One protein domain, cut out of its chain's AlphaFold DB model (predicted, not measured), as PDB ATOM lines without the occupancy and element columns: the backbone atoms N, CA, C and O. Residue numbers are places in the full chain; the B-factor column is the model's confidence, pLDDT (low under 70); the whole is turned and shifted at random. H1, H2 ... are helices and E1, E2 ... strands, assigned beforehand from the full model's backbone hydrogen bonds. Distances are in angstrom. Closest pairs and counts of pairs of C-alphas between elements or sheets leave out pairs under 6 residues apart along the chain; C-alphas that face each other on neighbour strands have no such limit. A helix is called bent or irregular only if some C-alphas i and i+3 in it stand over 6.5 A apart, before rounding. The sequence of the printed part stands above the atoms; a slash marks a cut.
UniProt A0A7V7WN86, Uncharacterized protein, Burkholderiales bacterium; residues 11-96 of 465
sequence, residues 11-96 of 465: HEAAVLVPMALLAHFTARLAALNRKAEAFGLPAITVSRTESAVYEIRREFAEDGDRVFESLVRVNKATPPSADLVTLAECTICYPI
ATOM      1  N   HIS A  11      27.250 -17.043  71.116       78.12
ATOM      2  CA  HIS A  11      28.163 -16.144  70.427       78.12
ATOM      3  C   HIS A  11      29.180 -15.577  71.401       78.12
ATOM      4  O   HIS A  11      28.912 -15.479  72.596       78.12
ATOM      5  N   GLU A  12      30.336 -15.182  70.880       79.81
ATOM      6  CA  GLU A  12      31.422 -14.592  71.652       79.81
ATOM      7  C   GLU A  12      31.700 -13.168  71.165       79.81
ATOM      8  O   GLU A  12      31.770 -12.920  69.961       79.81
ATOM      9  N   ALA A  13      31.862 -12.226  72.095       74.56
ATOM     10  CA  ALA A  13      32.274 -10.861  71.785       74.56
ATOM     11  C   ALA A  13      33.169 -10.285  72.882       74.56
ATOM     12  O   ALA A  13      33.037 -10.623  74.058       74.56
ATOM     13  N   ALA A  14      34.048  -9.361  72.494       77.56
ATOM     14  CA  ALA A  14      34.845  -8.576  73.425       77.56
ATOM     15  C   ALA A  14      34.104  -7.287  73.809       77.56
ATOM     16  O   ALA A  14      33.675  -6.514  72.951       77.56
ATOM     17  N   VAL A  15      33.978  -7.037  75.111       79.25
ATOM     18  CA  VAL A  15      33.426  -5.800  75.669       79.25
ATOM     19  C   VAL A  15      34.521  -5.075  76.435       79.25
ATOM     20  O   VAL A  15      35.099  -5.617  77.375       79.25
ATOM     21  N   LEU A  16      34.781  -3.821  76.065       79.12
ATOM     22  CA  LEU A  16      35.794  -2.998  76.724       79.12
ATOM     23  C   LEU A  16      35.228  -2.330  77.976       79.12
ATOM     24  O   LEU A  16      34.183  -1.665  77.927       79.12
ATOM     25  N   VAL A  17      35.910  -2.492  79.114       75.38
ATOM     26  CA  VAL A  17      35.451  -2.005  80.415       75.38
ATOM     27  C   VAL A  17      36.457  -1.143  81.165       75.38
ATOM     28  O   VAL A  17      37.476  -1.670  81.572       75.38
ATOM     29  N   PRO A  18      36.178   0.156  81.441       77.06
ATOM     30  CA  PRO A  18      37.027   0.926  82.345       77.06
ATOM     31  C   PRO A  18      37.175   0.199  83.671       77.06
ATOM     32  O   PRO A  18      36.173  -0.226  84.248       77.06
ATOM     33  N   MET A  19      38.411   0.069  84.150       72.69
ATOM     34  CA  MET A  19      38.727  -0.730  85.338       72.69
ATOM     35  C   MET A  19      37.878  -0.326  86.552       72.69
ATOM     36  O   MET A  19      37.340  -1.183  87.251       72.69
ATOM     37  N   ALA A  20      37.650   0.978  86.737       69.44
ATOM     38  CA  ALA A  20      36.810   1.523  87.808       69.44
ATOM     39  C   ALA A  20      35.336   1.070  87.746       69.44
ATOM     40  O   ALA A  20      34.644   1.043  88.761       69.44
ATOM     41  N   LEU A  21      34.842   0.699  86.563       68.75
ATOM     42  CA  LEU A  21      33.454   0.295  86.335       68.75
ATOM     43  C   LEU A  21      33.270  -1.225  86.273       68.75
ATOM     44  O   LEU A  21      32.145  -1.683  86.056       68.75
ATOM     45  N   LEU A  22      34.330  -2.012  86.479       77.00
ATOM     46  CA  LEU A  22      34.274  -3.467  86.345       77.00
ATOM     47  C   LEU A  22      33.283  -4.100  87.335       77.00
ATOM     48  O   LEU A  22      32.430  -4.883  86.927       77.00
ATOM     49  N   ALA A  23      33.294  -3.682  88.606       76.75
ATOM     50  CA  ALA A  23      32.349  -4.181  89.612       76.75
ATOM     51  C   ALA A  23      30.882  -3.887  89.242       76.75
ATOM     52  O   ALA A  23      29.997  -4.731  89.397       76.75
ATOM     53  N   HIS A  24      30.625  -2.696  88.698       73.56
ATOM     54  CA  HIS A  24      29.296  -2.309  88.241       73.56
ATOM     55  C   HIS A  24      28.872  -3.093  86.984       73.56
ATOM     56  O   HIS A  24      27.711  -3.492  86.871       73.56
ATOM     57  N   PHE A  25      29.799  -3.359  86.057       77.06
ATOM     58  CA  PHE A  25      29.568  -4.247  84.914       77.06
ATOM     59  C   PHE A  25      29.160  -5.654  85.375       77.06
ATOM     60  O   PHE A  25      28.114  -6.147  84.953       77.06
ATOM     61  N   THR A  26      29.903  -6.251  86.311       82.31
ATOM     62  CA  THR A  26      29.591  -7.574  86.873       82.31
ATOM     63  C   THR A  26      28.211  -7.604  87.536       82.31
ATOM     64  O   THR A  26      27.414  -8.507  87.276       82.31
ATOM     65  N   ALA A  27      27.873  -6.592  88.342       76.94
ATOM     66  CA  ALA A  27      26.562  -6.499  88.987       76.94
ATOM     67  C   ALA A  27      25.410  -6.391  87.970       76.94
ATOM     68  O   ALA A  27      24.345  -6.989  88.152       76.94
ATOM     69  N   ARG A  28      25.623  -5.653  86.873       77.56
ATOM     70  CA  ARG A  28      24.639  -5.507  85.794       77.56
ATOM     71  C   ARG A  28      24.467  -6.795  84.998       77.56
ATOM     72  O   ARG A  28      23.331  -7.143  84.680       77.56
ATOM     73  N   LEU A  29      25.554  -7.512  84.723       83.88
ATOM     74  CA  LEU A  29      25.502  -8.823  84.084       83.88
ATOM     75  C   LEU A  29      24.665  -9.802  84.916       83.88
ATOM     76  O   LEU A  29      23.755 -10.439  84.394       83.88
ATOM     77  N   ALA A  30      24.884  -9.829  86.232       83.06
ATOM     78  CA  ALA A  30      24.080 -10.636  87.145       83.06
ATOM     79  C   ALA A  30      22.589 -10.247  87.114       83.06
ATOM     80  O   ALA A  30      21.720 -11.115  87.157       83.06
ATOM     81  N   ALA A  31      22.267  -8.953  87.013       77.94
ATOM     82  CA  ALA A  31      20.883  -8.493  86.894       77.94
ATOM     83  C   ALA A  31      20.220  -8.910  85.573       77.94
ATOM     84  O   ALA A  31      19.038  -9.253  85.576       77.94
ATOM     85  N   LEU A  32      20.960  -8.892  84.462       77.62
ATOM     86  CA  LEU A  32      20.472  -9.375  83.170       77.62
ATOM     87  C   LEU A  32      20.271 -10.886  83.177       77.62
ATOM     88  O   LEU A  32      19.226 -11.342  82.734       77.62
ATOM     89  N   ASN A  33      21.199 -11.643  83.761       84.25
ATOM     90  CA  ASN A  33      21.076 -13.095  83.859       84.25
ATOM     91  C   ASN A  33      19.889 -13.525  84.723       84.25
ATOM     92  O   ASN A  33      19.174 -14.436  84.331       84.25
ATOM     93  N   ARG A  34      19.593 -12.821  85.827       82.69
ATOM     94  CA  ARG A  34      18.361 -13.068  86.605       82.69
ATOM     95  C   ARG A  34      17.091 -12.868  85.778       82.69
ATOM     96  O   ARG A  34      16.111 -13.578  85.968       82.69
ATOM     97  N   LYS A  35      17.085 -11.886  84.868       76.25
ATOM     98  CA  LYS A  35      15.962 -11.686  83.942       76.25
ATOM     99  C   LYS A  35      15.928 -12.787  82.886       76.25
ATOM    100  O   LYS A  35      14.866 -13.342  82.659       76.25
ATOM    101  N   ALA A  36      17.069 -13.109  82.276       76.44
ATOM    102  CA  ALA A  36      17.190 -14.167  81.278       76.44
ATOM    103  C   ALA A  36      16.677 -15.510  81.820       76.44
ATOM    104  O   ALA A  36      15.861 -16.156  81.170       76.44
ATOM    105  N   GLU A  37      17.052 -15.860  83.052       79.62
ATOM    106  CA  GLU A  37      16.586 -17.059  83.757       79.62
ATOM    107  C   GLU A  37      15.059 -17.089  83.906       79.62
ATOM    108  O   GLU A  37      14.434 -18.105  83.605       79.62
ATOM    109  N   ALA A  38      14.432 -15.966  84.275       71.75
ATOM    110  CA  ALA A  38      12.972 -15.865  84.364       71.75
ATOM    111  C   ALA A  38      12.258 -16.095  83.016       71.75
ATOM    112  O   ALA A  38      11.094 -16.488  83.000       71.75
ATOM    113  N   PHE A  39      12.952 -15.875  81.895       69.81
ATOM    114  CA  PHE A  39      12.468 -16.145  80.538       69.81
ATOM    115  C   PHE A  39      12.970 -17.483  79.966       69.81
ATOM    116  O   PHE A  39      12.734 -17.765  78.794       69.81
ATOM    117  N   GLY A  40      13.658 -18.314  80.761       74.69
ATOM    118  CA  GLY A  40      14.216 -19.594  80.312       74.69
ATOM    119  C   GLY A  40      15.359 -19.460  79.300       74.69
ATOM    120  O   GLY A  40      15.619 -20.391  78.540       74.69
ATOM    121  N   LEU A  41      16.023 -18.303  79.258       77.31
ATOM    122  CA  LEU A  41      17.112 -18.011  78.329       77.31
ATOM    123  C   LEU A  41      18.478 -18.393  78.929       77.31
ATOM    124  O   LEU A  41      18.673 -18.250  80.141       77.31
ATOM    125  N   PRO A  42      19.452 -18.819  78.100       80.25
ATOM    126  CA  PRO A  42      20.821 -19.056  78.549       80.25
ATOM    127  C   PRO A  42      21.448 -17.805  79.174       80.25
ATOM    128  O   PRO A  42      21.228 -16.680  78.720       80.25
ATOM    129  N   ALA A  43      22.261 -18.005  80.211       84.38
ATOM    130  CA  ALA A  43      22.969 -16.914  80.868       84.38
ATOM    131  C   ALA A  43      24.099 -16.361  79.986       84.38
ATOM    132  O   ALA A  43      24.788 -17.102  79.287       84.38
ATOM    133  N   ILE A  44      24.335 -15.055  80.090       86.06
ATOM    134  CA  ILE A  44      25.522 -14.399  79.547       86.06
ATOM    135  C   ILE A  44      26.685 -14.648  80.511       86.06
ATOM    136  O   ILE A  44      26.609 -14.290  81.690       86.06
ATOM    137  N   THR A  45      27.781 -15.224  80.031       88.19
ATOM    138  CA  THR A  45      28.955 -15.556  80.851       88.19
ATOM    139  C   THR A  45      30.181 -14.778  80.404       88.19
ATOM    140  O   THR A  45      30.331 -14.500  79.222       88.19
ATOM    141  N   VAL A  46      31.091 -14.459  81.324       87.50
ATOM    142  CA  VAL A  46      32.413 -13.907  80.986       87.50
ATOM    143  C   VAL A  46      33.401 -15.069  80.939       87.50
ATOM    144  O   VAL A  46      33.618 -15.713  81.962       87.50
ATOM    145  N   SER A  47      33.966 -15.365  79.770       87.44
ATOM    146  CA  SER A  47      34.928 -16.463  79.595       87.44
ATOM    147  C   SER A  47      36.367 -16.031  79.882       87.44
ATOM    148  O   SER A  47      37.168 -16.829  80.364       87.44
ATOM    149  N   ARG A  48      36.699 -14.761  79.621       87.38
ATOM    150  CA  ARG A  48      38.038 -14.195  79.823       87.38
ATOM    151  C   ARG A  48      37.943 -12.718  80.187       87.38
ATOM    152  O   ARG A  48      37.051 -12.007  79.732       87.38
ATOM    153  N   THR A  49      38.857 -12.249  81.025       88.56
ATOM    154  CA  THR A  49      39.008 -10.825  81.342       88.56
ATOM    155  C   THR A  49      40.483 -10.494  81.394       88.56
ATOM    156  O   THR A  49      41.218 -11.107  82.165       88.56
ATOM    157  N   GLU A  50      40.907  -9.527  80.590       87.06
ATOM    158  CA  GLU A  50      42.300  -9.087  80.541       87.06
ATOM    159  C   GLU A  50      42.405  -7.580  80.645       87.06
ATOM    160  O   GLU A  50      41.588  -6.852  80.097       87.06
ATOM    161  N   SER A  51      43.435  -7.108  81.338       85.62
ATOM    162  CA  SER A  51      43.778  -5.693  81.334       85.62
ATOM    163  C   SER A  51      44.584  -5.386  80.078       85.62
ATOM    164  O   SER A  51      45.641  -5.979  79.867       85.62
ATOM    165  N   ALA A  52      44.103  -4.454  79.262       79.81
ATOM    166  CA  ALA A  52      44.788  -3.990  78.064       79.81
ATOM    167  C   ALA A  52      44.793  -2.457  78.003       79.81
ATOM    168  O   ALA A  52      43.867  -1.786  78.467       79.81
ATOM    169  N   VAL A  53      45.863  -1.902  77.436       80.12
ATOM    170  CA  VAL A  53      46.030  -0.458  77.256       80.12
ATOM    171  C   VAL A  53      45.530  -0.069  75.868       80.12
ATOM    172  O   VAL A  53      45.880  -0.706  74.869       80.12
ATOM    173  N   TYR A  54      44.718   0.980  75.808       79.06
ATOM    174  CA  TYR A  54      44.178   1.552  74.581       79.06
ATOM    175  C   TYR A  54      44.606   3.012  74.453       79.06
ATOM    176  O   TYR A  54      44.619   3.751  75.432       79.06
ATOM    177  N   GLU A  55      44.938   3.417  73.236       77.38
ATOM    178  CA  GLU A  55      45.111   4.810  72.842       77.38
ATOM    179  C   GLU A  55      43.743   5.397  72.471       77.38
ATOM    180  O   GLU A  55      43.010   4.801  71.679       77.38
ATOM    181  N   ILE A  56      43.410   6.561  73.029       72.06
ATOM    182  CA  ILE A  56      42.254   7.374  72.652       72.06
ATOM    183  C   ILE A  56      42.696   8.306  71.523       72.06
ATOM    184  O   ILE A  56      43.464   9.243  71.743       72.06
ATOM    185  N   ARG A  57      42.198   8.073  70.308       68.69
ATOM    186  CA  ARG A  57      42.421   8.961  69.161       68.69
ATOM    187  C   ARG A  57      41.213   9.845  68.954       68.69
ATOM    188  O   ARG A  57      40.100   9.340  68.871       68.69
ATOM    189  N   ARG A  58      41.449  11.149  68.852       69.25
ATOM    190  CA  ARG A  58      40.417  12.144  68.560       69.25
ATOM    191  C   ARG A  58      40.583  12.624  67.126       69.25
ATOM    192  O   ARG A  58      41.607  13.215  66.798       69.25
ATOM    193  N   GLU A  59      39.585  12.372  66.295       66.62
ATOM    194  CA  GLU A  59      39.517  12.856  64.919       66.62
ATOM    195  C   GLU A  59      38.416  13.907  64.821       66.62
ATOM    196  O   GLU A  59      37.312  13.711  65.326       66.62
ATOM    197  N   PHE A  60      38.711  15.041  64.193       66.94
ATOM    198  CA  PHE A  60      37.705  16.061  63.919       66.94
ATOM    199  C   PHE A  60      37.034  15.738  62.584       66.94
ATOM    200  O   PHE A  60      37.716  15.423  61.610       66.94
ATOM    201  N   ALA A  61      35.706  15.809  62.539       65.31
ATOM    202  CA  ALA A  61      34.971  15.791  61.282       65.31
ATOM    203  C   ALA A  61      35.390  16.983  60.404       65.31
ATOM    204  O   ALA A  61      35.799  18.017  60.933       65.31
ATOM    205  N   GLU A  62      35.229  16.861  59.084       60.94
ATOM    206  CA  GLU A  62      35.535  17.935  58.118       60.94
ATOM    207  C   GLU A  62      34.824  19.258  58.458       60.94
ATOM    208  O   GLU A  62      35.375  20.334  58.239       60.94
ATOM    209  N   ASP A  63      33.653  19.171  59.095       67.06
ATOM    210  CA  ASP A  63      32.837  20.314  59.512       67.06
ATOM    211  C   ASP A  63      33.315  20.973  60.829       67.06
ATOM    212  O   ASP A  63      32.696  21.919  61.306       67.06
ATOM    213  N   GLY A  64      34.380  20.468  61.467       53.19
ATOM    214  CA  GLY A  64      35.017  21.040  62.668       53.19
ATOM    215  C   GLY A  64      34.257  20.879  63.996       53.19
ATOM    216  O   GLY A  64      34.875  20.905  65.059       53.19
ATOM    217  N   ASP A  65      32.944  20.645  63.955       52.19
ATOM    218  CA  ASP A  65      32.079  20.634  65.148       52.19
ATOM    219  C   ASP A  65      31.964  19.272  65.850       52.19
ATOM    220  O   ASP A  65      31.469  19.177  66.976       52.19
ATOM    221  N   ARG A  66      32.390  18.187  65.198       47.84
ATOM    222  CA  ARG A  66      32.239  16.821  65.720       47.84
ATOM    223  C   ARG A  66      33.596  16.186  65.948       47.84
ATOM    224  O   ARG A  66      34.412  16.125  65.036       47.84
ATOM    225  N   VAL A  67      33.801  15.677  67.157       58.66
ATOM    226  CA  VAL A  67      34.982  14.892  67.521       58.66
ATOM    227  C   VAL A  67      34.583  13.426  67.584       58.66
ATOM    228  O   VAL A  67      33.696  13.049  68.349       58.66
ATOM    229  N   PHE A  68      35.245  12.598  66.789       52.81
ATOM    230  CA  PHE A  68      35.175  11.151  66.877       52.81
ATOM    231  C   PHE A  68      36.303  10.660  67.775       52.81
ATOM    232  O   PHE A  68      37.476  10.890  67.491       52.81
ATOM    233  N   GLU A  69      35.952   9.977  68.862       60.44
ATOM    234  CA  GLU A  69      36.928   9.291  69.702       60.44
ATOM    235  C   GLU A  69      36.966   7.805  69.328       60.44
ATOM    236  O   GLU A  69      35.941   7.120  69.367       60.44
ATOM    237  N   SER A  70      38.142   7.293  68.969       64.44
ATOM    238  CA  SER A  70      38.367   5.867  68.726       64.44
ATOM    239  C   SER A  70      39.373   5.291  69.720       64.44
ATOM    240  O   SER A  70      40.300   5.970  70.159       64.44
ATOM    241  N   LEU A  71      39.167   4.030  70.107       69.06
ATOM    242  CA  LEU A  71      40.056   3.290  71.002       69.06
ATOM    243  C   LEU A  71      40.887   2.305  70.186       69.06
ATOM    244  O   LEU A  71      40.344   1.366  69.600       69.06
ATOM    245  N   VAL A  72      42.205   2.483  70.178       75.19
ATOM    246  CA  VAL A  72      43.140   1.609  69.460       75.19
ATOM    247  C   VAL A  72      43.964   0.817  70.464       75.19
ATOM    248  O   VAL A  72      44.665   1.391  71.292       75.19
ATOM    249  N   ARG A  73      43.889  -0.517  70.407       75.88
ATOM    250  CA  ARG A  73      44.657  -1.388  71.310       75.88
ATOM    251  C   ARG A  73      46.152  -1.188  71.079       75.88
ATOM    252  O   ARG A  73      46.644  -1.343  69.958       75.88
ATOM    253  N   VAL A  74      46.883  -0.878  72.142       78.94
ATOM    254  CA  VAL A  74      48.322  -0.629  72.072       78.94
ATOM    255  C   VAL A  74      49.063  -1.963  72.008       78.94
ATOM    256  O   VAL A  74      49.164  -2.681  72.997       78.94
ATOM    257  N   ASN A  75      49.598  -2.292  70.830       65.00
ATOM    258  CA  ASN A  75      50.383  -3.515  70.604       65.00
ATOM    259  C   ASN A  75      51.874  -3.237  70.286       65.00
ATOM    260  O   ASN A  75      52.640  -4.179  70.087       65.00
ATOM    261  N   LYS A  76      52.301  -1.965  70.200       52.16
ATOM    262  CA  LYS A  76      53.681  -1.514  69.901       52.16
ATOM    263  C   LYS A  76      54.012  -0.220  70.660       52.16
ATOM    264  O   LYS A  76      53.103   0.418  71.187       52.16
ATOM    265  N   ALA A  77      55.296   0.161  70.693       50.44
ATOM    266  CA  ALA A  77      55.782   1.398  71.314       50.44
ATOM    267  C   ALA A  77      54.953   2.611  70.849       50.44
ATOM    268  O   ALA A  77      54.905   2.916  69.659       50.44
ATOM    269  N   THR A  78      54.252   3.240  71.791       53.09
ATOM    270  CA  THR A  78      53.295   4.324  71.540       53.09
ATOM    271  C   THR A  78      54.004   5.675  71.599       53.09
ATOM    272  O   THR A  78      54.897   5.842  72.438       53.09
ATOM    273  N   PRO A  79      53.640   6.641  70.740       55.69
ATOM    274  CA  PRO A  79      54.159   7.994  70.857       55.69
ATOM    275  C   PRO A  79      53.772   8.634  72.210       55.69
ATOM    276  O   PRO A  79      52.689   8.374  72.737       55.69
ATOM    277  N   PRO A  80      54.642   9.487  72.774       52.50
ATOM    278  CA  PRO A  80      54.506  10.073  74.119       52.50
ATOM    279  C   PRO A  80      53.305  11.004  74.337       52.50
ATOM    280  O   PRO A  80      52.945  11.317  75.478       52.50
ATOM    281  N   SER A  81      52.685  11.466  73.252       57.00
ATOM    282  CA  SER A  81      51.535  12.374  73.242       57.00
ATOM    283  C   SER A  81      50.172  11.667  73.245       57.00
ATOM    284  O   SER A  81      49.154  12.350  73.304       57.00
ATOM    285  N   ALA A  82      50.132  10.333  73.195       61.81
ATOM    286  CA  ALA A  82      48.888   9.570  73.155       61.81
ATOM    287  C   ALA A  82      48.139   9.605  74.503       61.81
ATOM    288  O   ALA A  82      48.712   9.294  75.551       61.81
ATOM    289  N   ASP A  83      46.843   9.930  74.475       66.38
ATOM    290  CA  ASP A  83      45.950   9.737  75.622       66.38
ATOM    291  C   ASP A  83      45.734   8.225  75.805       66.38
ATOM    292  O   ASP A  83      45.128   7.574  74.957       66.38
ATOM    293  N   LEU A  84      46.255   7.644  76.890       75.44
ATOM    294  CA  LEU A  84      46.147   6.207  77.164       75.44
ATOM    295  C   LEU A  84      45.090   5.913  78.227       75.44
ATOM    296  O   LEU A  84      44.961   6.622  79.226       75.44
ATOM    297  N   VAL A  85      44.368   4.812  78.040       71.44
ATOM    298  CA  VAL A  85      43.403   4.294  79.006       71.44
ATOM    299  C   VAL A  85      43.565   2.789  79.173       71.44
ATOM    300  O   VAL A  85      43.628   2.032  78.206       71.44
ATOM    301  N   THR A  86      43.613   2.342  80.424       76.19
ATOM    302  CA  THR A  86      43.617   0.918  80.764       76.19
ATOM    303  C   THR A  86      42.179   0.426  80.894       76.19
ATOM    304  O   THR A  86      41.405   0.928  81.715       76.19
ATOM    305  N   LEU A  87      41.812  -0.565  80.082       76.69
ATOM    306  CA  LEU A  87      40.481  -1.163  80.047       76.69
ATOM    307  C   LEU A  87      40.584  -2.674  80.289       76.69
ATOM    308  O   LEU A  87      41.482  -3.342  79.785       76.69
ATOM    309  N   ALA A  88      39.623  -3.220  81.026       78.19
ATOM    310  CA  ALA A  88      39.340  -4.642  81.068       78.19
ATOM    311  C   ALA A  88      38.638  -5.062  79.769       78.19
ATOM    312  O   ALA A  88      37.473  -4.732  79.539       78.19
ATOM    313  N   GLU A  89      39.338  -5.804  78.926       84.06
ATOM    314  CA  GLU A  89      38.797  -6.505  77.770       84.06
ATOM    315  C   GLU A  89      38.109  -7.786  78.268       84.06
ATOM    316  O   GLU A  89      38.758  -8.755  78.665       84.06
ATOM    317  N   CYS A  90      36.776  -7.754  78.343       82.75
ATOM    318  CA  CYS A  90      35.956  -8.863  78.823       82.75
ATOM    319  C   CYS A  90      35.390  -9.632  77.633       82.75
ATOM    320  O   CYS A  90      34.510  -9.127  76.934       82.75
ATOM    321  N   THR A  91      35.846 -10.860  77.426       84.81
ATOM    322  CA  THR A  91      35.237 -11.781  76.469       84.81
ATOM    323  C   THR A  91      33.976 -12.366  77.086       84.81
ATOM    324  O   THR A  91      34.039 -13.029  78.125       84.81
ATOM    325  N   ILE A  92      32.829 -12.110  76.463       84.44
ATOM    326  CA  ILE A  92      31.538 -12.619  76.916       84.44
ATOM    327  C   ILE A  92      30.937 -13.594  75.917       84.44
ATOM    328  O   ILE A  92      30.997 -13.372  74.711       84.44
ATOM    329  N   CYS A  93      30.326 -14.649  76.448       84.44
ATOM    330  CA  CYS A  93      29.547 -15.627  75.709       84.44
ATOM    331  C   CYS A  93      28.059 -15.386  75.975       84.44
ATOM    332  O   CYS A  93      27.659 -15.248  77.133       84.44
ATOM    333  N   TYR A  94      27.241 -15.324  74.929       81.12
ATOM    334  CA  TYR A  94      25.839 -14.922  75.036       81.12
ATOM    335  C   TYR A  94      24.954 -15.541  73.946       81.12
ATOM    336  O   TYR A  94      25.433 -15.789  72.841       81.12
ATOM    337  N   PRO A  95      23.650 -15.729  74.210       78.44
ATOM    338  CA  PRO A  95      22.689 -16.105  73.178       78.44
ATOM    339  C   PRO A  95      22.232 -14.881  72.362       78.44
ATOM    340  O   PRO A  95      22.048 -13.800  72.923       78.44
ATOM    341  N   ILE A  96      21.982 -15.035  71.058       73.50
ATOM    342  CA  ILE A  96      21.230 -14.027  70.285       73.50
ATOM    343  C   ILE A  96      19.735 -14.223  70.542       73.50
ATOM    344  O   ILE A  96      19.207 -15.325  70.393       73.50
TER     345      ILE A  96
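Overview. This is residues 11 to 96 of the 465 residues of an uncharacterized protein of Burkholderiales bacterium (UniProt A0A7V7WN86). A curled antiparallel sheet, in the order E1, E4, E2, E3, has H1 along one face, and the E2-E3 hairpin reaches away from H1. The 86 printed residues hold one named helix and four named strands, E1 H1 E2 E3 E4, class mixed. The whole is loose, radius of gyration of the C-alphas 16.7 A, spanning 48 by 32 by 23 A.

Along the chain. E2, residues 45 to 60, is 36.9 A long and bends by 85 degrees at residue 48. E4, residues 83 to 95, 34.9 A, ends at C-alpha (22.689, -16.105, 73.178). E1, residues 11 to 18, begins at (28.163, -16.144, 70.427). E3 is residues 67 to 73. H1, residues 19 to 38, 29.9 A, is irregular: C-alphas 20 and 23 are 7.5 A apart.

Arrangement. Within hydrogen-bond range are N 54 and O 85 of E2 and E4, N 57 and O 70 of E2 and E3, and N 15 and O 90 of E1 and E4, each 2.8 A. H1 is on the sheet at a height of 9.8 A, only just over E4 alone, 2 of its C-alphas falling on E1; its closest C-alphas to E4 are Met 19 and Leu 87, 5.6 A. In H1, 14 of 16 O i to N i+4 pairs are within range. E1, H1, E2 form a split strand-helix-strand unit, two same-way strands with E4 between, right-handed in its crossover.

Size, cuts and confidence. The printed part has no cut and no long link; residues 57 to 71 and 75 to 83 are among those under pLDDT 70.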